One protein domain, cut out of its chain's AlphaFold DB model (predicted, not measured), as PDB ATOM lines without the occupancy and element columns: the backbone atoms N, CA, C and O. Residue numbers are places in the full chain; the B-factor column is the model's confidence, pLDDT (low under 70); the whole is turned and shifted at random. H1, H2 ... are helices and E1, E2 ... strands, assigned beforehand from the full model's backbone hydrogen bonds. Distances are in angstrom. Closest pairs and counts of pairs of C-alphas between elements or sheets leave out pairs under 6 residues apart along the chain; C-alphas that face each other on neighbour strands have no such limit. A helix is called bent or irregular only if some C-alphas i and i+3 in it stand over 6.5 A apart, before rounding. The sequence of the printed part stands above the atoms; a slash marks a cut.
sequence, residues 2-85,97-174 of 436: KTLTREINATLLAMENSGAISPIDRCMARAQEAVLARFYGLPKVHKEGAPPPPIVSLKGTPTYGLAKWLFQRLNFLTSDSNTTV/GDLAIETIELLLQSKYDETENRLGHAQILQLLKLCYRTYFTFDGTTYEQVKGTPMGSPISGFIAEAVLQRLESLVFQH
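This is residues 2 to 85 and 97 to 174 of the 436 residues of the protein "Hypothetical protein" of Spirometra erinaceieuropaei (UniProt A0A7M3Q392). What does the domain look like? It is a flat body of helices, in which H1, H2, H4, H5 and H6 pack on a kinked helix, H3, and two strand hairpins, E1 with E2 and E3 with E4, make a small, strongly twisted sheet at one end. Residues 45 to 50, in the link from E1 to E2, stick out. What is it built of? The printed part has 162 residues, with six named helices and four named strands in the order H1 H2 E1 E2 H3 H4 H5 E3 E4 H6; the class is mixed, helices and strands, and the sheet, in the order E2 E1 E3 E4, is mixed too. It is compact, with a radius of gyration of the C-alphas of 17.2 A and spans of 54 by 48 by 24 A.

Where do the elements before the cut lie? H1, residues 2 to 17, begins with C-alpha 2 at (31.842, -64.368, 47.304) and is 22.4 A long; H2 is residues 23 to 29, E1 37 to 41 and E2 54 to 57. H3, residues 62 to 78, is 25.4 A long and irregular, with C-alphas 73 and 76 7.4 A apart, and has a kink of 47 degrees near residue 72. Which follow it? H4 is residues 99 to 111, H5 121 to 132, E3 134 to 138 and E4 141 to 145. H6, residues 156 to 171, is 22.4 A long and ends with C-alpha 171 at (52.049, -29.911, 32.313).

What touches the hub, H3? H2 is about perpendicular to it at 82 degrees, closest at the C-alphas of Ala 29 and Leu 66, 4.1 A; H5 has a steep tilt of 50 degrees, opposite ways, closest at those of Thr 63 and Cys 131, 5.3 A. H1, H4 and H6 touch it too, H4 only just, with 3 pairs of C-alphas within 8 A. How do the strands pair? The hairpins E1 and E2, with N 55 and O 40 at 2.8 A, and E3 and E4, with N 143 and O 136 at 2.9 A, are antiparallel; E1 and E3 meet only at a point, C-alphas 37 and 136, 4.4 A. H3 only grazes the sheet, with residues 62 to 64. Are the helix backbones whole? Every O i to N i+4 pair is within hydrogen-bond range in H1, H2, H4, H5 and H6, and 9 of 13 in H3.

Where is the cut? Residues 86 to 96 are not printed, and C-alphas 85 and 97 are 20.8 A apart. Which link is long? That from E1 to E2, with 12 residues. Where is confidence low? Residue 33, residues 42 to 53, residues 80 to 85 and residue 97 have pLDDT under 70.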
ATOM      1  N   LYS A   2      31.383 -63.534  46.161       84.62
ATOM      2  CA  LYS A   2      31.842 -64.368  47.304       84.62
ATOM      3  C   LYS A   2      33.359 -64.645  47.313       84.62
ATOM      4  O   LYS A   2      33.962 -64.632  48.381       84.62
ATOM      5  N   THR A   3      33.970 -64.845  46.143       88.50
ATOM      6  CA  THR A   3      35.429 -64.985  45.983       88.50
ATOM      7  C   THR A   3      36.179 -63.732  46.441       88.50
ATOM      8  O   THR A   3      37.016 -63.841  47.325       88.50
ATOM      9  N   LEU A   4      35.804 -62.545  45.947       88.81
ATOM     10  CA  LEU A   4      36.397 -61.262  46.351       88.81
ATOM     11  C   LEU A   4      36.256 -61.008  47.863       88.81
ATOM     12  O   LEU A   4      37.211 -60.594  48.505       88.81
ATOM     13  N   THR A   5      35.094 -61.304  48.457       91.44
ATOM     14  CA  THR A   5      34.887 -61.202  49.915       91.44
ATOM     15  C   THR A   5      35.869 -62.085  50.692       91.44
ATOM     16  O   THR A   5      36.433 -61.645  51.693       91.44
ATOM     17  N   ARG A   6      36.089 -63.329  50.240       92.25
ATOM     18  CA  ARG A   6      37.068 -64.248  50.846       92.25
ATOM     19  C   ARG A   6      38.495 -63.746  50.662       92.25
ATOM     20  O   ARG A   6      39.259 -63.793  51.612       92.25
ATOM     21  N   GLU A   7      38.822 -63.253  49.473       94.31
ATOM     22  CA  GLU A   7      40.139 -62.731  49.108       94.31
ATOM     23  C   GLU A   7      40.512 -61.509  49.957       94.31
ATOM     24  O   GLU A   7      41.525 -61.550  50.645       94.31
ATOM     25  N   ILE A   8      39.637 -60.497  50.046       94.75
ATOM     26  CA  ILE A   8      39.807 -59.330  50.932       94.75
ATOM     27  C   ILE A   8      40.031 -59.772  52.382       94.75
ATOM     28  O   ILE A   8      40.993 -59.354  53.024       94.75
ATOM     29  N   ASN A   9      39.161 -60.638  52.909       95.62
ATOM     30  CA  ASN A   9      39.236 -61.046  54.310       95.62
ATOM     31  C   ASN A   9      40.459 -61.936  54.606       95.62
ATOM     32  O   ASN A   9      41.000 -61.856  55.707       95.62
ATOM     33  N   ALA A  10      40.928 -62.733  53.640       96.56
ATOM     34  CA  ALA A  10      42.159 -63.517  53.749       96.56
ATOM     35  C   ALA A  10      43.413 -62.632  53.669       96.56
ATOM     36  O   ALA A  10      44.316 -62.795  54.485       96.56
ATOM     37  N   THR A  11      43.453 -61.659  52.751       96.81
ATOM     38  CA  THR A  11      44.544 -60.678  52.642       96.81
ATOM     39  C   THR A  11      44.685 -59.867  53.931       96.81
ATOM     40  O   THR A  11      45.784 -59.765  54.471       96.81
ATOM     41  N   LEU A  12      43.578 -59.361  54.484       96.75
ATOM     42  CA  LEU A  12      43.595 -58.625  55.752       96.75
ATOM     43  C   LEU A  12      43.997 -59.509  56.945       96.75
ATOM     44  O   LEU A  12      44.709 -59.043  57.828       96.75
ATOM     45  N   LEU A  13      43.586 -60.782  56.978       96.75
ATOM     46  CA  LEU A  13      44.023 -61.731  58.010       96.75
ATOM     47  C   LEU A  13      45.531 -62.026  57.914       96.75
ATOM     48  O   LEU A  13      46.206 -62.089  58.935       96.75
ATOM     49  N   ALA A  14      46.081 -62.158  56.704       96.56
ATOM     50  CA  ALA A  14      47.520 -62.328  56.511       96.56
ATOM     51  C   ALA A  14      48.315 -61.101  57.002       96.56
ATOM     52  O   ALA A  14      49.334 -61.265  57.666       96.56
ATOM     53  N   MET A  15      47.816 -59.886  56.742       96.00
ATOM     54  CA  MET A  15      48.426 -58.631  57.211       96.00
ATOM     55  C   MET A  15      48.303 -58.422  58.729       96.00
ATOM     56  O   MET A  15      49.185 -57.822  59.340       96.00
ATOM     57  N   GLU A  16      47.233 -58.914  59.360       96.06
ATOM     58  CA  GLU A  16      47.097 -58.940  60.824       96.06
ATOM     59  C   GLU A  16      48.103 -59.925  61.439       96.06
ATOM     60  O   GLU A  16      48.841 -59.565  62.355       96.06
ATOM     61  N   ASN A  17      48.201 -61.137  60.881       96.06
ATOM     62  CA  ASN A  17      49.150 -62.162  61.325       96.06
ATOM     63  C   ASN A  17      50.618 -61.730  61.149       96.06
ATOM     64  O   ASN A  17      51.466 -62.131  61.942       96.06
ATOM     65  N   SER A  18      50.927 -60.905  60.141       94.31
ATOM     66  CA  SER A  18      52.260 -60.317  59.950       94.31
ATOM     67  C   SER A  18      52.501 -59.041  60.772       94.31
ATOM     68  O   SER A  18      53.547 -58.417  60.620       94.31
ATOM     69  N   GLY A  19      51.534 -58.596  61.585       92.81
ATOM     70  CA  GLY A  19      51.626 -57.376  62.396       92.81
ATOM     71  C   GLY A  19      51.543 -56.049  61.623       92.81
ATOM     72  O   GLY A  19      51.699 -54.988  62.236       92.81
ATOM     73  N   ALA A  20      51.276 -56.088  60.312       93.00
ATOM     74  CA  ALA A  20      51.195 -54.909  59.445       93.00
ATOM     75  C   ALA A  20      49.930 -54.067  59.703       93.00
ATOM     76  O   ALA A  20      49.936 -52.843  59.550       93.00
ATOM     77  N   ILE A  21      48.847 -54.714  60.147       94.75
ATOM     78  CA  ILE A  21      47.614 -54.057  60.603       94.75
ATOM     79  C   ILE A  21      47.176 -54.593  61.969       94.75
ATOM     80  O   ILE A  21      47.487 -55.724  62.334       94.75
ATOM     81  N   SER A  22      46.434 -53.791  62.732       94.56
ATOM     82  CA  SER A  22      45.853 -54.239  64.003       94.56
ATOM     83  C   SER A  22      44.548 -55.036  63.805       94.56
ATOM     84  O   SER A  22      43.889 -54.915  62.767       94.56
ATOM     85  N   PRO A  23      44.074 -55.776  64.826       95.19
ATOM     86  CA  PRO A  23      42.737 -56.375  64.797       95.19
ATOM     87  C   PRO A  23      41.607 -55.347  64.625       95.19
ATOM     88  O   PRO A  23      40.569 -55.650  64.030       95.19
ATOM     89  N   ILE A  24      41.814 -54.114  65.103       94.25
ATOM     90  CA  ILE A  24      40.872 -52.996  64.947       94.25
ATOM     91  C   ILE A  24      40.837 -52.549  63.480       94.25
ATOM     92  O   ILE A  24      39.755 -52.415  62.909       94.25
ATOM     93  N   ASP A  25      42.001 -52.401  62.840       93.38
ATOM     94  CA  ASP A  25      42.109 -52.102  61.407       93.38
ATOM     95  C   ASP A  25      41.395 -53.148  60.553       93.38
ATOM     96  O   ASP A  25      40.554 -52.797  59.724       93.38
ATOM     97  N   ARG A  26      41.651 -54.440  60.800       94.94
ATOM     98  CA  ARG A  26      40.942 -55.526  60.111       94.94
ATOM     99  C   ARG A  26      39.430 -55.434  60.332       94.94
ATOM    100  O   ARG A  26      38.669 -55.643  59.392       94.94
ATOM    101  N   CYS A  27      38.977 -55.107  61.542       92.75
ATOM    102  CA  CYS A  27      37.550 -54.949  61.839       92.75
ATOM    103  C   CYS A  27      36.894 -53.807  61.036       92.75
ATOM    104  O   CYS A  27      35.742 -53.945  60.613       92.75
ATOM    105  N   MET A  28      37.634 -52.720  60.780       92.19
ATOM    106  CA  MET A  28      37.198 -51.592  59.945       92.19
ATOM    107  C   MET A  28      37.250 -51.904  58.439       92.19
ATOM    108  O   MET A  28      36.328 -51.539  57.711       92.19
ATOM    109  N   ALA A  29      38.300 -52.587  57.977       93.81
ATOM    110  CA  ALA A  29      38.561 -52.843  56.559       93.81
ATOM    111  C   ALA A  29      37.840 -54.080  55.984       93.81
ATOM    112  O   ALA A  29      37.644 -54.160  54.771       93.81
ATOM    113  N   ARG A  30      37.458 -55.057  56.824       92.00
ATOM    114  CA  ARG A  30      36.874 -56.341  56.383       92.00
ATOM    115  C   ARG A  30      35.619 -56.175  55.524       92.00
ATOM    116  O   ARG A  30      34.737 -55.363  55.813       92.00
ATOM    117  N   ALA A  31      35.484 -57.051  54.536       90.88
ATOM    118  CA  ALA A  31      34.266 -57.207  53.758       90.88
ATOM    119  C   ALA A  31      33.192 -57.906  54.614       90.88
ATOM    120  O   ALA A  31      33.343 -59.081  54.962       90.88
ATOM    121  N   GLN A  32      32.126 -57.176  54.960       76.12
ATOM    122  CA  GLN A  32      31.034 -57.661  55.820       76.12
ATOM    123  C   GLN A  32      29.872 -58.247  55.009       76.12
ATOM    124  O   GLN A  32      29.405 -59.345  55.301       76.12
ATOM    125  N   GLU A  33      29.443 -57.545  53.959       69.25
ATOM    126  CA  GLU A  33      28.312 -57.931  53.115       69.25
ATOM    127  C   GLU A  33      28.749 -58.170  51.663       69.25
ATOM    128  O   GLU A  33      29.745 -57.625  51.184       69.25
ATOM    129  N   ALA A  34      28.000 -59.017  50.956       70.69
ATOM    130  CA  ALA A  34      28.247 -59.382  49.560       70.69
ATOM    131  C   ALA A  34      27.171 -58.824  48.612       70.69
ATOM    132  O   ALA A  34      26.814 -59.477  47.629       70.69
ATOM    133  N   VAL A  35      26.646 -57.631  48.913       82.25
ATOM    134  CA  VAL A  35      25.690 -56.929  48.047       82.25
ATOM    135  C   VAL A  35      26.417 -56.436  46.789       82.25
ATOM    136  O   VAL A  35      27.565 -55.992  46.848       82.25
ATOM    137  N   LEU A  36      25.764 -56.562  45.632       81.12
ATOM    138  CA  LEU A  36      26.248 -56.026  44.358       81.12
ATOM    139  C   LEU A  36      26.010 -54.515  44.294       81.12
ATOM    140  O   LEU A  36      25.006 -54.018  44.808       81.12
ATOM    141  N   ALA A  37      26.934 -53.784  43.670       83.62
ATOM    142  CA  ALA A  37      26.796 -52.340  43.541       83.62
ATOM    143  C   ALA A  37      25.557 -51.986  42.706       83.62
ATOM    144  O   ALA A  37      25.277 -52.621  41.683       83.62
ATOM    145  N   ARG A  38      24.828 -50.949  43.133       79.62
ATOM    146  CA  ARG A  38      23.660 -50.443  42.399       79.62
ATOM    147  C   ARG A  38      24.120 -49.471  41.320       79.62
ATOM    148  O   ARG A  38      24.832 -48.520  41.639       79.62
ATOM    149  N   PHE A  39      23.674 -49.692  40.088       79.38
ATOM    150  CA  PHE A  39      23.883 -48.788  38.961       79.38
ATOM    151  C   PHE A  39      22.649 -47.894  38.762       79.38
ATOM    152  O   PHE A  39      21.534 -48.406  38.670       79.38
ATOM    153  N   TYR A  40      22.829 -46.574  38.708       77.50
ATOM    154  CA  TYR A  40      21.769 -45.606  38.389       77.50
ATOM    155  C   TYR A  40      22.351 -44.317  37.795       77.50
ATOM    156  O   TYR A  40      23.486 -43.963  38.092       77.50
ATOM    157  N   GLY A  41      21.579 -43.586  36.987       74.00
ATOM    158  CA  GLY A  41      21.970 -42.261  36.491       74.00
ATOM    159  C   GLY A  41      21.470 -41.126  37.391       74.00
ATOM    160  O   GLY A  41      20.388 -41.234  37.968       74.00
ATOM    161  N   LEU A  42      22.212 -40.014  37.492       68.00
ATOM    162  CA  LEU A  42      21.683 -38.769  38.078       68.00
ATOM    163  C   LEU A  42      21.094 -37.841  37.000       68.00
ATOM    164  O   LEU A  42      21.826 -37.460  36.084       68.00
ATOM    165  N   PRO A  43      19.827 -37.394  37.109       65.31
ATOM    166  CA  PRO A  43      19.238 -36.458  36.151       65.31
ATOM    167  C   PRO A  43      20.003 -35.126  36.071       65.31
ATOM    168  O   PRO A  43      20.028 -34.342  37.022       65.31
ATOM    169  N   LYS A  44      20.588 -34.816  34.907       66.12
ATOM    170  CA  LYS A  44      21.137 -33.485  34.597       66.12
ATOM    171  C   LYS A  44      20.082 -32.653  33.857       66.12
ATOM    172  O   LYS A  44      20.175 -32.464  32.653       66.12
ATOM    173  N   VAL A  45      19.130 -32.086  34.610       62.94
ATOM    174  CA  VAL A  45      17.990 -31.244  34.140       62.94
ATOM    175  C   VAL A  45      18.384 -30.102  33.179       62.94
ATOM    176  O   VAL A  45      17.545 -29.538  32.492       62.94
ATOM    177  N   HIS A  46      19.666 -29.736  33.133       58.88
ATOM    178  CA  HIS A  46      20.207 -28.654  32.312       58.88
ATOM    179  C   HIS A  46      20.881 -29.105  31.002       58.88
ATOM    180  O   HIS A  46      21.588 -28.307  30.388       58.88
ATOM    181  N   LYS A  47      20.736 -30.377  30.607       60.78
ATOM    182  CA  LYS A  47      21.229 -30.911  29.331       60.78
ATOM    183  C   LYS A  47      20.140 -31.774  28.685       60.78
ATOM    184  O   LYS A  47      20.040 -32.961  28.980       60.78
ATOM    185  N   GLU A  48      19.317 -31.176  27.827       57.38
ATOM    186  CA  GLU A  48      18.325 -31.919  27.039       57.38
ATOM    187  C   GLU A  48      19.018 -32.927  26.106       57.38
ATOM    188  O   GLU A  48      20.100 -32.658  25.584       57.38
ATOM    189  N   GLY A  49      18.432 -34.118  25.954       63.25
ATOM    190  CA  GLY A  49      18.967 -35.206  25.121       63.25
ATOM    191  C   GLY A  49      20.253 -35.887  25.624       63.25
ATOM    192  O   GLY A  49      20.629 -36.926  25.087       63.25
ATOM    193  N   ALA A  50      20.928 -35.358  26.651       60.56
ATOM    194  CA  ALA A  50      22.147 -35.964  27.186       60.56
ATOM    195  C   ALA A  50      21.825 -37.092  28.188       60.56
ATOM    196  O   ALA A  50      21.023 -36.883  29.104       60.56
ATOM    197  N   PRO A  51      22.478 -38.264  28.090       64.50
ATOM    198  CA  PRO A  51      22.215 -39.366  29.005       64.50
ATOM    199  C   PRO A  51      22.743 -39.040  30.427       64.50
ATOM    200  O   PRO A  51      23.783 -38.389  30.580       64.50
ATOM    201  N   PRO A  52      22.030 -39.446  31.497       66.50
ATOM    202  CA  PRO A  52      22.333 -39.036  32.872       66.50
ATOM    203  C   PRO A  52      23.595 -39.733  33.415       66.50
ATOM    204  O   PRO A  52      23.620 -40.961  33.423       66.50
ATOM    205  N   PRO A  53      24.621 -39.011  33.918       68.38
ATOM    206  CA  PRO A  53      25.907 -39.592  34.322       68.38
ATOM    207  C   PRO A  53      25.744 -40.814  35.239       68.38
ATOM    208  O   PRO A  53      24.964 -40.741  36.199       68.38
ATOM    209  N   PRO A  54      26.472 -41.914  34.971       72.50
ATOM    210  CA  PRO A  54      26.231 -43.192  35.609       72.50
ATOM    211  C   PRO A  54      26.940 -43.240  36.961       72.50
ATOM    212  O   PRO A  54      28.119 -42.912  37.082       72.50
ATOM    213  N   ILE A  55      26.229 -43.695  37.985       75.00
ATOM    214  CA  ILE A  55      26.760 -43.901  39.326       75.00
ATOM    215  C   ILE A  55      26.689 -45.379  39.672       75.00
ATOM    216  O   ILE A  55      25.619 -45.982  39.741       75.00
ATOM    217  N   VAL A  56      27.863 -45.930  39.971       79.88
ATOM    218  CA  VAL A  56      28.030 -47.221  40.630       79.88
ATOM    219  C   VAL A  56      28.136 -46.960  42.133       79.88
ATOM    220  O   VAL A  56      29.185 -46.547  42.629       79.88
ATOM    221  N   SER A  57      27.041 -47.155  42.871       82.25
ATOM    222  CA  SER A  57      27.023 -46.957  44.323       82.25
ATOM    223  C   SER A  57      27.560 -48.187  45.045       82.25
ATOM    224  O   SER A  57      26.959 -49.264  44.990       82.25
ATOM    225  N   LEU A  58      28.693 -48.017  45.736       82.69
ATOM    226  CA  LEU A  58      29.386 -49.094  46.448       82.69
ATOM    227  C   LEU A  58      28.916 -49.292  47.895       82.69
ATOM    228  O   LEU A  58      29.451 -50.140  48.600       82.69
ATOM    229  N   LYS A  59      27.929 -48.539  48.392       80.94
ATOM    230  CA  LYS A  59      27.483 -48.692  49.786       80.94
ATOM    231  C   LYS A  59      26.921 -50.107  50.016       80.94
ATOM    232  O   LYS A  59      25.918 -50.474  49.412       80.94
ATOM    233  N   GLY A  60      27.562 -50.874  50.901       81.38
ATOM    234  CA  GLY A  60      27.223 -52.278  51.191       81.38
ATOM    235  C   GLY A  60      27.978 -53.322  50.352       81.38
ATOM    236  O   GLY A  60      27.771 -54.519  50.542       81.38
ATOM    237  N   THR A  61      28.869 -52.912  49.442       87.62
ATOM    238  CA  THR A  61      29.712 -53.858  48.694       87.62
ATOM    239  C   THR A  61      30.908 -54.344  49.529       87.62
ATOM    240  O   THR A  61      31.348 -53.646  50.450       87.62
ATOM    241  N   PRO A  62      31.519 -55.496  49.175       89.50
ATOM    242  CA  PRO A  62      32.727 -56.005  49.827       89.50
ATOM    243  C   PRO A  62      33.901 -55.018  49.882       89.50
ATOM    244  O   PRO A  62      34.689 -55.066  50.822       89.50
ATOM    245  N   THR A  63      34.034 -54.138  48.885       90.69
ATOM    246  CA  THR A  63      35.169 -53.210  48.751       90.69
ATOM    247  C   THR A  63      34.998 -51.915  49.541       90.69
ATOM    248  O   THR A  63      35.985 -51.226  49.778       90.69
ATOM    249  N   TYR A  64      33.781 -51.575  49.984       90.62
ATOM    250  CA  TYR A  64      33.478 -50.274  50.588       90.62
ATOM    251  C   TYR A  64      34.202 -50.022  51.918       90.62
ATOM    252  O   TYR A  64      34.747 -48.939  52.127       90.62
ATOM    253  N   GLY A  65      34.228 -51.021  52.810       92.12
ATOM    254  CA  GLY A  65      34.931 -50.932  54.097       92.12
ATOM    255  C   GLY A  65      36.434 -50.734  53.905       92.12
ATOM    256  O   GLY A  65      37.010 -49.788  54.442       92.12
ATOM    257  N   LEU A  66      37.035 -51.559  53.042       94.19
ATOM    258  CA  LEU A  66      38.445 -51.473  52.671       94.19
ATOM    259  C   LEU A  66      38.796 -50.120  52.033       94.19
ATOM    260  O   LEU A  66      39.749 -49.477  52.462       94.19
ATOM    261  N   ALA A  67      38.002 -49.653  51.064       92.94
ATOM    262  CA  ALA A  67      38.223 -48.375  50.386       92.94
ATOM    263  C   ALA A  67      38.136 -47.187  51.355       92.94
ATOM    264  O   ALA A  67      38.950 -46.268  51.277       92.94
ATOM    265  N   LYS A  68      37.185 -47.212  52.299       93.75
ATOM    266  CA  LYS A  68      37.065 -46.184  53.341       93.75
ATOM    267  C   LYS A  68      38.273 -46.187  54.280       93.75
ATOM    268  O   LYS A  68      38.805 -45.120  54.572       93.75
ATOM    269  N   TRP A  69      38.705 -47.362  54.733       95.44
ATOM    270  CA  TRP A  69      39.852 -47.507  55.633       95.44
ATOM    271  C   TRP A  69      41.174 -47.100  54.961       95.44
ATOM    272  O   TRP A  69      41.958 -46.366  55.558       95.44
ATOM    273  N   LEU A  70      41.391 -47.485  53.696       94.56
ATOM    274  CA  LEU A  70      42.537 -47.028  52.902       94.56
ATOM    275  C   LEU A  70      42.525 -45.508  52.710       94.56
ATOM    276  O   LEU A  70      43.542 -44.864  52.943       94.56
ATOM    277  N   PHE A  71      41.384 -44.917  52.339       92.94
ATOM    278  CA  PHE A  71      41.268 -43.463  52.190       92.94
ATOM    279  C   PHE A  71      41.669 -42.723  53.476       92.94
ATOM    280  O   PHE A  71      42.444 -41.773  53.417       92.94
ATOM    281  N   GLN A  72      41.216 -43.197  54.642       92.88
ATOM    282  CA  GLN A  72      41.579 -42.618  55.943       92.88
ATOM    283  C   GLN A  72      43.076 -42.717  56.278       92.88
ATOM    284  O   GLN A  72      43.542 -41.956  57.121       92.88
ATOM    285  N   ARG A  73      43.814 -43.642  55.650       91.19
ATOM    286  CA  ARG A  73      45.264 -43.818  55.827       91.19
ATOM    287  C   ARG A  73      46.115 -43.117  54.771       91.19
ATOM    288  O   ARG A  73      47.285 -42.886  55.035       91.19
ATOM    289  N   LEU A  74      45.571 -42.830  53.588       91.69
ATOM    290  CA  LEU A  74      46.340 -42.346  52.431       91.69
ATOM    291  C   LEU A  74      46.024 -40.900  52.032       91.69
ATOM    292  O   LEU A  74      46.805 -40.300  51.300       91.69
ATOM    293  N   ASN A  75      44.920 -40.316  52.511       89.88
ATOM    294  CA  ASN A  75      44.487 -38.961  52.141       89.88
ATOM    295  C   ASN A  75      45.543 -37.859  52.369       89.88
ATOM    296  O   ASN A  75      45.523 -36.854  51.657       89.88
ATOM    297  N   PHE A  76      46.477 -38.054  53.306       90.06
ATOM    298  CA  PHE A  76      47.577 -37.122  53.562       90.06
ATOM    299  C   PHE A  76      48.531 -36.970  52.364       90.06
ATOM    300  O   PHE A  76      49.086 -35.894  52.157       90.06
ATOM    301  N   LEU A  77      48.671 -37.997  51.512       88.56
ATOM    302  CA  LEU A  77      49.585 -37.976  50.360       88.56
ATOM    303  C   LEU A  77      49.247 -36.847  49.365       88.56
ATOM    304  O   LEU A  77      50.143 -36.307  48.710       88.56
ATOM    305  N   THR A  78      47.976 -36.442  49.299       85.69
ATOM    306  CA  THR A  78      47.464 -35.345  48.454       85.69
ATOM    307  C   THR A  78      47.356 -33.987  49.165       85.69
ATOM    308  O   THR A  78      46.971 -33.013  48.525       85.69
ATOM    309  N   SER A  79      47.660 -33.886  50.468       79.06
ATOM    310  CA  SER A  79      47.379 -32.674  51.265       79.06
ATOM    311  C   SER A  79      48.310 -31.483  50.999       79.06
ATOM    312  O   SER A  79      47.873 -30.342  51.131       79.06
ATOM    313  N   ASP A  80      49.564 -31.720  50.602       64.88
ATOM    314  CA  ASP A  80      50.609 -30.675  50.547       64.88
ATOM    315  C   ASP A  80      50.803 -30.028  49.160       64.88
ATOM    316  O   ASP A  80      51.882 -29.526  48.834       64.88
ATOM    317  N   SER A  81      49.803 -30.086  48.277       57.84
ATOM    318  CA  SER A  81      49.969 -29.691  46.875       57.84
ATOM    319  C   SER A  81      49.975 -28.168  46.660       57.84
ATOM    320  O   SER A  81      48.940 -27.562  46.396       57.84
ATOM    321  N   ASN A  82      51.168 -27.567  46.655       53.41
ATOM    322  CA  ASN A  82      51.452 -26.266  46.024       53.41
ATOM    323  C   ASN A  82      52.421 -26.425  44.822       53.41
ATOM    324  O   ASN A  82      53.295 -25.594  44.596       53.41
ATOM    325  N   THR A  83      52.257 -27.504  44.041       51.22
ATOM    326  CA  THR A  83      52.997 -27.838  42.795       51.22
ATOM    327  C   THR A  83      54.498 -28.186  42.904       51.22
ATOM    328  O   THR A  83      55.311 -27.625  42.174       51.22
ATOM    329  N   THR A  84      54.882 -29.191  43.711       32.72
ATOM    330  CA  THR A  84      56.229 -29.806  43.595       32.72
ATOM    331  C   THR A  84      56.279 -31.284  44.005       32.72
ATOM    332  O   THR A  84      55.829 -31.634  45.093       32.72
ATOM    333  N   VAL A  85      56.971 -32.113  43.210       30.17
ATOM    334  CA  VAL A  85      57.850 -33.187  43.717       30.17
ATOM    335  C   VAL A  85      59.195 -33.073  42.997       30.17
ATOM    336  O   VAL A  85      59.256 -32.966  41.773       30.17
ATOM    337  N   GLY A  97      50.573 -49.999  33.147       51.62
ATOM    338  CA  GLY A  97      49.895 -50.059  34.434       51.62
ATOM    339  C   GLY A  97      48.566 -49.309  34.392       51.62
ATOM    340  O   GLY A  97      48.342 -48.463  33.530       51.62
ATOM    341  N   ASP A  98      47.692 -49.608  35.348       77.06
ATOM    342  CA  ASP A  98      46.579 -48.721  35.680       77.06
ATOM    343  C   ASP A  98      47.165 -47.387  36.176       77.06
ATOM    344  O   ASP A  98      47.893 -47.368  37.174       77.06
ATOM    345  N   LEU A  99      46.863 -46.288  35.471       85.31
ATOM    346  CA  LEU A  99      47.339 -44.927  35.759       85.31
ATOM    347  C   LEU A  99      47.150 -44.539  37.234       85.31
ATOM    348  O   LEU A  99      47.970 -43.817  37.808       85.31
ATOM    349  N   ALA A 100      46.083 -45.031  37.863       86.44
ATOM    350  CA  ALA A 100      45.826 -44.791  39.270       86.44
ATOM    351  C   ALA A 100      46.810 -45.537  40.186       86.44
ATOM    352  O   ALA A 100      47.310 -44.958  41.147       86.44
ATOM    353  N   ILE A 101      47.109 -46.806  39.891       88.06
ATOM    354  CA  ILE A 101      48.069 -47.617  40.656       88.06
ATOM    355  C   ILE A 101      49.475 -47.023  40.542       88.06
ATOM    356  O   ILE A 101      50.116 -46.809  41.567       88.06
ATOM    357  N   GLU A 102      49.911 -46.698  39.325       89.25
ATOM    358  CA  GLU A 102      51.219 -46.085  39.056       89.25
ATOM    359  C   GLU A 102      51.372 -44.737  39.784       89.25
ATOM    360  O   GLU A 102      52.384 -44.465  40.427       89.25
ATOM    361  N   THR A 103      50.335 -43.894  39.749       90.44
ATOM    362  CA  THR A 103      50.368 -42.588  40.420       90.44
ATOM    363  C   THR A 103      50.451 -42.720  41.942       90.44
ATOM    364  O   THR A 103      51.196 -41.973  42.577       90.44
ATOM    365  N   ILE A 104      49.728 -43.672  42.546       91.31
ATOM    366  CA  ILE A 104      49.841 -43.908  43.990       91.31
ATOM    367  C   ILE A 104      51.186 -44.543  44.352       91.31
ATOM    368  O   ILE A 104      51.754 -44.167  45.370       91.31
ATOM    369  N   GLU A 105      51.742 -45.431  43.528       92.31
ATOM    370  CA  GLU A 105      53.086 -45.987  43.730       92.31
ATOM    371  C   GLU A 105      54.159 -44.882  43.798       92.31
ATOM    372  O   GLU A 105      54.949 -44.855  44.742       92.31
ATOM    373  N   LEU A 106      54.109 -43.892  42.899       90.75
ATOM    374  CA  LEU A 106      54.997 -42.721  42.933       90.75
ATOM    375  C   LEU A 106      54.774 -41.820  44.167       90.75
ATOM    376  O   LEU A 106      55.734 -41.286  44.731       90.75
ATOM    377  N   LEU A 107      53.527 -41.648  44.624       91.19
ATOM    378  CA  LEU A 107      53.236 -40.905  45.861       91.19
ATOM    379  C   LEU A 107      53.721 -41.645  47.113       91.19
ATOM    380  O   LEU A 107      54.223 -41.008  48.036       91.19
ATOM    381  N   LEU A 108      53.627 -42.976  47.139       91.75
ATOM    382  CA  LEU A 108      54.167 -43.792  48.226       91.75
ATOM    383  C   LEU A 108      55.697 -43.674  48.280       91.75
ATOM    384  O   LEU A 108      56.244 -43.333  49.324       91.75
ATOM    385  N   GLN A 109      56.381 -43.832  47.144       90.44
ATOM    386  CA  GLN A 109      57.840 -43.686  47.047       90.44
ATOM    387  C   GLN A 109      58.361 -42.300  47.470       90.44
ATOM    388  O   GLN A 109      59.490 -42.193  47.941       90.44
ATOM    389  N   SER A 110      57.566 -41.238  47.290       87.38
ATOM    390  CA  SER A 110      57.992 -39.856  47.562       87.38
ATOM    391  C   SER A 110      57.556 -39.295  48.918       87.38
ATOM    392  O   SER A 110      58.201 -38.365  49.403       87.38
ATOM    393  N   LYS A 111      56.480 -39.818  49.526       89.06
ATOM    394  CA  LYS A 111      55.879 -39.261  50.754       89.06
ATOM    395  C   LYS A 111      55.524 -40.284  51.843       89.06
ATOM    396  O   LYS A 111      55.075 -39.867  52.907       89.06
ATOM    397  N   TYR A 112      55.661 -41.590  51.604       89.75
ATOM    398  CA  TYR A 112      55.232 -42.625  52.552       89.75
ATOM    399  C   TYR A 112      56.420 -43.377  53.156       89.75
ATOM    400  O   TYR A 112      57.013 -44.244  52.511       89.75
ATOM    401  N   ASP A 113      56.732 -43.078  54.415       88.00
ATOM    402  CA  ASP A 113      57.802 -43.741  55.160       88.00
ATOM    403  C   ASP A 113      57.324 -45.078  55.762       88.00
ATOM    404  O   ASP A 113      56.445 -45.113  56.630       88.00
ATOM    405  N   GLU A 114      57.909 -46.191  55.304       87.25
ATOM    406  CA  GLU A 114      57.659 -47.544  55.831       87.25
ATOM    407  C   GLU A 114      58.272 -47.781  57.226       87.25
ATOM    408  O   GLU A 114      57.906 -48.737  57.907       87.25
ATOM    409  N   THR A 115      59.195 -46.930  57.688       82.81
ATOM    410  CA  THR A 115      59.767 -47.027  59.041       82.81
ATOM    411  C   THR A 115      58.809 -46.477  60.099       82.81
ATOM    412  O   THR A 115      58.689 -47.049  61.183       82.81
ATOM    413  N   GLU A 116      58.052 -45.428  59.761       83.06
ATOM    414  CA  GLU A 116      56.970 -44.895  60.598       83.06
ATOM    415  C   GLU A 116      55.675 -45.720  60.473       83.06
ATOM    416  O   GLU A 116      54.871 -45.780  61.409       83.06
ATOM    417  N   ASN A 117      55.467 -46.396  59.336       85.50
ATOM    418  CA  ASN A 117      54.226 -47.097  59.014       85.50
ATOM    419  C   ASN A 117      54.405 -48.606  58.812       85.50
ATOM    420  O   ASN A 117      54.975 -49.062  57.831       85.50
ATOM    421  N   ARG A 118      53.740 -49.410  59.652       86.81
ATOM    422  CA  ARG A 118      53.762 -50.890  59.576       86.81
ATOM    423  C   ARG A 118      53.189 -51.508  58.288       86.81
ATOM    424  O   ARG A 118      53.290 -52.719  58.115       86.81
ATOM    425  N   LEU A 119      52.521 -50.721  57.445       91.25
ATOM    426  CA  LEU A 119      51.856 -51.184  56.228       91.25
ATOM    427  C   LEU A 119      52.699 -50.768  55.016       91.25
ATOM    428  O   LEU A 119      52.670 -49.607  54.625       91.25
ATOM    429  N   GLY A 120      53.434 -51.710  54.429       92.56
ATOM    430  CA  GLY A 120      54.366 -51.415  53.337       92.56
ATOM    431  C   GLY A 120      53.686 -51.067  52.006       92.56
ATOM    432  O   GLY A 120      52.525 -51.418  51.762       92.56
ATOM    433  N   HIS A 121      54.430 -50.440  51.094       92.44
ATOM    434  CA  HIS A 121      53.971 -49.992  49.773       92.44
ATOM    435  C   HIS A 121      53.320 -51.136  48.989       92.44
ATOM    436  O   HIS A 121      52.199 -51.001  48.496       92.44
ATOM    437  N   ALA A 122      53.960 -52.309  48.947       91.56
ATOM    438  CA  ALA A 122      53.434 -53.490  48.257       91.56
ATOM    439  C   ALA A 122      52.071 -53.953  48.813       91.56
ATOM    440  O   ALA A 122      51.193 -54.370  48.053       91.56
ATOM    441  N   GLN A 123      51.865 -53.836  50.130       93.88
ATOM    442  CA  GLN A 123      50.605 -54.174  50.794       93.88
ATOM    443  C   GLN A 123      49.518 -53.147  50.449       93.88
ATOM    444  O   GLN A 123      48.395 -53.528  50.121       93.88
ATOM    445  N   ILE A 124      49.858 -51.855  50.434       94.44
ATOM    446  CA  ILE A 124      48.950 -50.774  50.020       94.44
ATOM    447  C   ILE A 124      48.495 -50.974  48.569       94.44
ATOM    448  O   ILE A 124      47.293 -50.963  48.294       94.44
ATOM    449  N   LEU A 125      49.428 -51.235  47.650       92.88
ATOM    450  CA  LEU A 125      49.131 -51.482  46.234       92.88
ATOM    451  C   LEU A 125      48.297 -52.760  46.027       92.88
ATOM    452  O   LEU A 125      47.432 -52.791  45.150       92.88
ATOM    453  N   GLN A 126      48.491 -53.800  46.847       93.62
ATOM    454  CA  GLN A 126      47.637 -54.994  46.840       93.62
ATOM    455  C   GLN A 126      46.197 -54.672  47.272       93.62
ATOM    456  O   GLN A 126      45.248 -55.086  46.602       93.62
ATOM    457  N   LEU A 127      46.014 -53.918  48.361       94.31
ATOM    458  CA  LEU A 127      44.684 -53.534  48.842       94.31
ATOM    459  C   LEU A 127      43.973 -52.576  47.869       94.31
ATOM    460  O   LEU A 127      42.771 -52.716  47.649       94.31
ATOM    461  N   LEU A 128      44.707 -51.669  47.215       92.00
ATOM    462  CA  LEU A 128      44.187 -50.817  46.139       92.00
ATOM    463  C   LEU A 128      43.650 -51.643  44.963       92.00
ATOM    464  O   LEU A 128      42.515 -51.430  44.539       92.00
ATOM    465  N   LYS A 129      44.408 -52.641  44.488       90.50
ATOM    466  CA  LYS A 129      43.958 -53.568  43.430       90.50
ATOM    467  C   LYS A 129      42.667 -54.304  43.813       90.50
ATOM    468  O   LYS A 129      41.805 -54.502  42.960       90.50
ATOM    469  N   LEU A 130      42.480 -54.650  45.091       91.19
ATOM    470  CA  LEU A 130      41.220 -55.222  45.585       91.19
ATOM    471  C   LEU A 130      40.065 -54.205  45.594       91.19
ATOM    472  O   LEU A 130      38.934 -54.585  45.297       91.19
ATOM    473  N   CYS A 131      40.324 -52.925  45.877       89.25
ATOM    474  CA  CYS A 131      39.314 -51.864  45.789       89.25
ATOM    475  C   CYS A 131      38.849 -51.572  44.354       89.25
ATOM    476  O   CYS A 131      37.674 -51.253  44.169       89.25
ATOM    477  N   TYR A 132      39.721 -51.709  43.349       84.38
ATOM    478  CA  TYR A 132      39.346 -51.503  41.943       84.38
ATOM    479  C   TYR A 132      38.430 -52.586  41.377       84.38
ATOM    480  O   TYR A 132      37.664 -52.303  40.459       84.38
ATOM    481  N   ARG A 133      38.429 -53.794  41.955       86.06
ATOM    482  CA  ARG A 133      37.572 -54.915  41.532       86.06
ATOM    483  C   ARG A 133      36.112 -54.687  41.918       86.06
ATOM    484  O   ARG A 133      35.586 -55.236  42.889       86.06
ATOM    485  N   THR A 134      35.466 -53.834  41.137       80.94
ATOM    486  CA  THR A 134      34.099 -53.371  41.334       80.94
ATOM    487  C   THR A 134      33.150 -54.101  40.399       80.94
ATOM    488  O   THR A 134      33.259 -54.001  39.179       80.94
ATOM    489  N   TYR A 135      32.180 -54.793  40.996       84.81
ATOM    490  CA  TYR A 135      31.119 -55.496  40.282       84.81
ATOM    491  C   TYR A 135      29.765 -54.845  40.571       84.81
ATOM    492  O   TYR A 135      29.406 -54.633  41.737       84.81
ATOM    493  N   PHE A 136      29.001 -54.569  39.518       82.62
ATOM    494  CA  PHE A 136      27.675 -53.959  39.598       82.62
ATOM    495  C   PHE A 136      26.655 -54.739  38.775       82.62
ATOM    496  O   PHE A 136      27.016 -55.480  37.862       82.62
ATOM    497  N   THR A 137      25.375 -54.579  39.104       79.00
ATOM    498  CA  THR A 137      24.273 -55.165  38.326       79.00
ATOM    499  C   THR A 137      23.503 -54.098  37.576       79.00
ATOM    500  O   THR A 137      23.082 -53.108  38.181       79.00
ATOM    501  N   PHE A 138      23.255 -54.345  36.294       75.94
ATOM    502  CA  PHE A 138      22.365 -53.559  35.449       75.94
ATOM    503  C   PHE A 138      21.567 -54.515  34.554       75.94
ATOM    504  O   PHE A 138      22.130 -55.475  34.039       75.94
ATOM    505  N   ASP A 139      20.254 -54.297  34.451       78.81
ATOM    506  CA  ASP A 139      19.301 -55.151  33.718       78.81
ATOM    507  C   ASP A 139      19.525 -56.673  33.895       78.81
ATOM    508  O   ASP A 139      19.795 -57.424  32.961       78.81
ATOM    509  N   GLY A 140      19.549 -57.127  35.156       78.12
ATOM    510  CA  GLY A 140      19.796 -58.531  35.530       78.12
ATOM    511  C   GLY A 140      21.220 -59.055  35.275       78.12
ATOM    512  O   GLY A 140      21.603 -60.080  35.841       78.12
ATOM    513  N   THR A 141      22.031 -58.344  34.494       78.88
ATOM    514  CA  THR A 141      23.393 -58.722  34.106       78.88
ATOM    515  C   THR A 141      24.417 -58.153  35.091       78.88
ATOM    516  O   THR A 141      24.258 -57.050  35.617       78.88
ATOM    517  N   THR A 142      25.472 -58.920  35.381       82.06
ATOM    518  CA  THR A 142      26.587 -58.476  36.236       82.06
ATOM    519  C   THR A 142      27.766 -58.031  35.376       82.06
ATOM    520  O   THR A 142      28.209 -58.769  34.499       82.06
ATOM    521  N   TYR A 143      28.294 -56.847  35.668       80.56
ATOM    522  CA  TYR A 143      29.412 -56.223  34.963       80.56
ATOM    523  C   TYR A 143      30.589 -55.996  35.911       80.56
ATOM    524  O   TYR A 143      30.391 -55.779  37.109       80.56
ATOM    525  N   GLU A 144      31.807 -56.013  35.369       80.94
ATOM    526  CA  GLU A 144      33.021 -55.574  36.061       80.94
ATOM    527  C   GLU A 144      33.463 -54.214  35.508       80.94
ATOM    528  O   GLU A 144      33.530 -54.009  34.294       80.94
ATOM    529  N   GLN A 145      33.765 -53.268  36.397       75.19
ATOM    530  CA  GLN A 145      34.392 -52.015  35.994       75.19
ATOM    531  C   GLN A 145      35.886 -52.252  35.761       75.19
ATOM    532  O   GLN A 145      36.617 -52.556  36.699       75.19
ATOM    533  N   VAL A 146      36.333 -52.082  34.513       74.62
ATOM    534  CA  VAL A 146      37.737 -52.299  34.107       74.62
ATOM    535  C   VAL A 146      38.478 -51.016  33.709       74.62
ATOM    536  O   VAL A 146      39.681 -51.062  33.472       74.62
ATOM    537  N   LYS A 147      37.786 -49.869  33.632       73.75
ATOM    538  CA  LYS A 147      38.387 -48.550  33.372       73.75
ATOM    539  C   LYS A 147      37.788 -47.479  34.286       73.75
ATOM    540  O   LYS A 147      36.583 -47.471  34.558       73.75
ATOM    541  N   GLY A 148      38.646 -46.557  34.722       74.62
ATOM    542  CA  GLY A 148      38.295 -45.451  35.611       74.62
ATOM    543  C   GLY A 148      37.929 -45.905  37.025       74.62
ATOM    544  O   GLY A 148      37.858 -47.095  37.326       74.62
ATOM    545  N   THR A 149      37.676 -44.938  37.904       80.75
ATOM    546  CA  THR A 149      37.320 -45.223  39.299       80.75
ATOM    547  C   THR A 149      35.799 -45.088  39.513       80.75
ATOM    548  O   THR A 149      35.174 -44.193  38.938       80.75
ATOM    549  N   PRO A 150      35.147 -45.968  40.296       77.75
ATOM    550  CA  PRO A 150      33.709 -45.871  40.563       77.75
ATOM    551  C   PRO A 150      33.373 -44.651  41.423       77.75
ATOM    552  O   PRO A 150      33.761 -44.594  42.586       77.75
ATOM    553  N   MET A 151      32.558 -43.723  40.910       74.25
ATOM    554  CA  MET A 151      32.171 -42.487  41.623       74.25
ATOM    555  C   MET A 151      31.584 -42.716  43.032       74.25
ATOM    556  O   MET A 151      31.655 -41.831  43.878       74.25
ATOM    557  N   GLY A 152      31.007 -43.893  43.309       77.06
ATOM    558  CA  GLY A 152      30.490 -44.264  44.629       77.06
ATOM    559  C   GLY A 152      31.507 -44.890  45.595       77.06
ATOM    560  O   GLY A 152      31.090 -45.366  46.654       77.06
ATOM    561  N   SER A 153      32.801 -44.948  45.259       84.94
ATOM    562  CA  SER A 153      33.847 -45.468  46.146       84.94
ATOM    563  C   SER A 153      34.437 -44.381  47.050       84.94
ATOM    564  O   SER A 153      34.841 -43.335  46.541       84.94
ATOM    565  N   PRO A 154      34.601 -44.630  48.365       89.12
ATOM    566  CA  PRO A 154      35.249 -43.689  49.283       89.12
ATOM    567  C   PRO A 154      36.658 -43.241  48.869       89.12
ATOM    568  O   PRO A 154      37.066 -42.142  49.227       89.12
ATOM    569  N   ILE A 155      37.401 -44.075  48.132       88.75
ATOM    570  CA  ILE A 155      38.783 -43.776  47.729       88.75
ATOM    571  C   ILE A 155      38.883 -43.037  46.385       88.75
ATOM    572  O   ILE A 155      39.894 -42.398  46.118       88.75
ATOM    573  N   SER A 156      37.837 -43.063  45.553       87.50
ATOM    574  CA  SER A 156      37.886 -42.533  44.181       87.50
ATOM    575  C   SER A 156      38.238 -41.051  44.093       87.50
ATOM    576  O   SER A 156      38.988 -40.667  43.202       87.50
ATOM    577  N   GLY A 157      37.752 -40.228  45.029       85.94
ATOM    578  CA  GLY A 157      38.082 -38.799  45.066       85.94
ATOM    579  C   GLY A 157      39.568 -38.539  45.336       85.94
ATOM    580  O   GLY A 157      40.168 -37.700  44.678       85.94
ATOM    581  N   PHE A 158      40.180 -39.309  46.242       89.12
ATOM    582  CA  PHE A 158      41.620 -39.243  46.521       89.12
ATOM    583  C   PHE A 158      42.462 -39.659  45.310       89.12
ATOM    584  O   PHE A 158      43.454 -39.010  44.995       89.12
ATOM    585  N   ILE A 159      42.045 -40.710  44.603       89.31
ATOM    586  CA  ILE A 159      42.733 -41.170  43.392       89.31
ATOM    587  C   ILE A 159      42.633 -40.134  42.269       89.31
ATOM    588  O   ILE A 159      43.637 -39.837  41.628       89.31
ATOM    589  N   ALA A 160      41.442 -39.577  42.035       87.75
ATOM    590  CA  ALA A 160      41.243 -38.534  41.033       87.75
ATOM    591  C   ALA A 160      42.106 -37.300  41.342       87.75
ATOM    592  O   ALA A 160      42.785 -36.794  40.454       87.75
ATOM    593  N   GLU A 161      42.149 -36.877  42.609       88.50
ATOM    594  CA  GLU A 161      43.015 -35.790  43.068       88.50
ATOM    595  C   GLU A 161      44.499 -36.099  42.821       88.50
ATOM    596  O   GLU A 161      45.195 -35.293  42.214       88.50
ATOM    597  N   ALA A 162      44.978 -37.288  43.201       90.12
ATOM    598  CA  ALA A 162      46.363 -37.709  42.984       90.12
ATOM    599  C   ALA A 162      46.762 -37.720  41.495       90.12
ATOM    600  O   ALA A 162      47.837 -37.236  41.135       90.12
ATOM    601  N   VAL A 163      45.898 -38.243  40.617       89.88
ATOM    602  CA  VAL A 163      46.137 -38.286  39.163       89.88
ATOM    603  C   VAL A 163      46.135 -36.883  38.553       89.88
ATOM    604  O   VAL A 163      46.998 -36.583  37.728       89.88
ATOM    605  N   LEU A 164      45.233 -35.998  38.989       88.81
ATOM    606  CA  LEU A 164      45.194 -34.612  38.516       88.81
ATOM    607  C   LEU A 164      46.392 -33.796  39.028       88.81
ATOM    608  O   LEU A 164      46.992 -33.082  38.234       88.81
ATOM    609  N   GLN A 165      46.833 -33.981  40.279       89.12
ATOM    610  CA  GLN A 165      48.078 -33.385  40.792       89.12
ATOM    611  C   GLN A 165      49.315 -33.868  40.021       89.12
ATOM    612  O   GLN A 165      50.216 -33.077  39.723       89.12
ATOM    613  N   ARG A 166      49.363 -35.156  39.646       90.25
ATOM    614  CA  ARG A 166      50.437 -35.687  38.793       90.25
ATOM    615  C   ARG A 166      50.409 -35.026  37.414       90.25
ATOM    616  O   ARG A 166      51.450 -34.550  36.968       90.25
ATOM    617  N   LEU A 167      49.241 -34.929  36.778       90.38
ATOM    618  CA  LEU A 167      49.074 -34.255  35.488       90.38
ATOM    619  C   LEU A 167      49.498 -32.778  35.548       90.38
ATOM    620  O   LEU A 167      50.313 -32.351  34.734       90.38
ATOM    621  N   GLU A 168      49.035 -32.028  36.550       89.69
ATOM    622  CA  GLU A 168      49.447 -30.642  36.819       89.69
ATOM    623  C   GLU A 168      50.978 -30.521  36.908       89.69
ATOM    624  O   GLU A 168      51.579 -29.674  36.245       89.69
ATOM    625  N   SER A 169      51.637 -31.413  37.655       88.44
ATOM    626  CA  SER A 169      53.097 -31.381  37.816       88.44
ATOM    627  C   SER A 169      53.897 -31.743  36.556       88.44
ATOM    628  O   SER A 169      55.071 -31.382  36.472       88.44
ATOM    629  N   LEU A 170      53.291 -32.422  35.575       89.50
ATOM    630  CA  LEU A 170      53.888 -32.689  34.259       89.50
ATOM    631  C   LEU A 170      53.663 -31.506  33.305       89.50
ATOM    632  O   LEU A 170      54.611 -30.980  32.727       89.50
ATOM    633  N   VAL A 171      52.424 -31.018  33.207       89.56
ATOM    634  CA  VAL A 171      52.049 -29.911  32.313       89.56
ATOM    635  C   VAL A 171      52.775 -28.609  32.681       89.56
ATOM    636  O   VAL A 171      53.279 -27.909  31.795       89.56
ATOM    637  N   PHE A 172      52.912 -28.304  33.979       88.56
ATOM    638  CA  PHE A 172      53.542 -27.064  34.464       88.56
ATOM    639  C   PHE A 172      55.070 -26.990  34.296       88.56
ATOM    640  O   PHE A 172      55.682 -25.960  34.616       88.56
ATOM    641  N   GLN A 173      55.694 -28.045  33.761       86.12
ATOM    642  CA  GLN A 173      57.091 -28.023  33.314       86.12
ATOM    643  C   GLN A 173      57.247 -27.283  31.979       86.12
ATOM    644  O   GLN A 173      58.280 -26.653  31.757       86.12
ATOM    645  N   HIS A 174      56.219 -27.313  31.124       84.56
ATOM    646  CA  HIS A 174      56.263 -26.758  29.768       84.56
ATOM    647  C   HIS A 174      55.361 -25.530  29.581       84.56
ATOM    648  O   HIS A 174      55.752 -24.605  28.875       84.56
TER     649      HIS A 174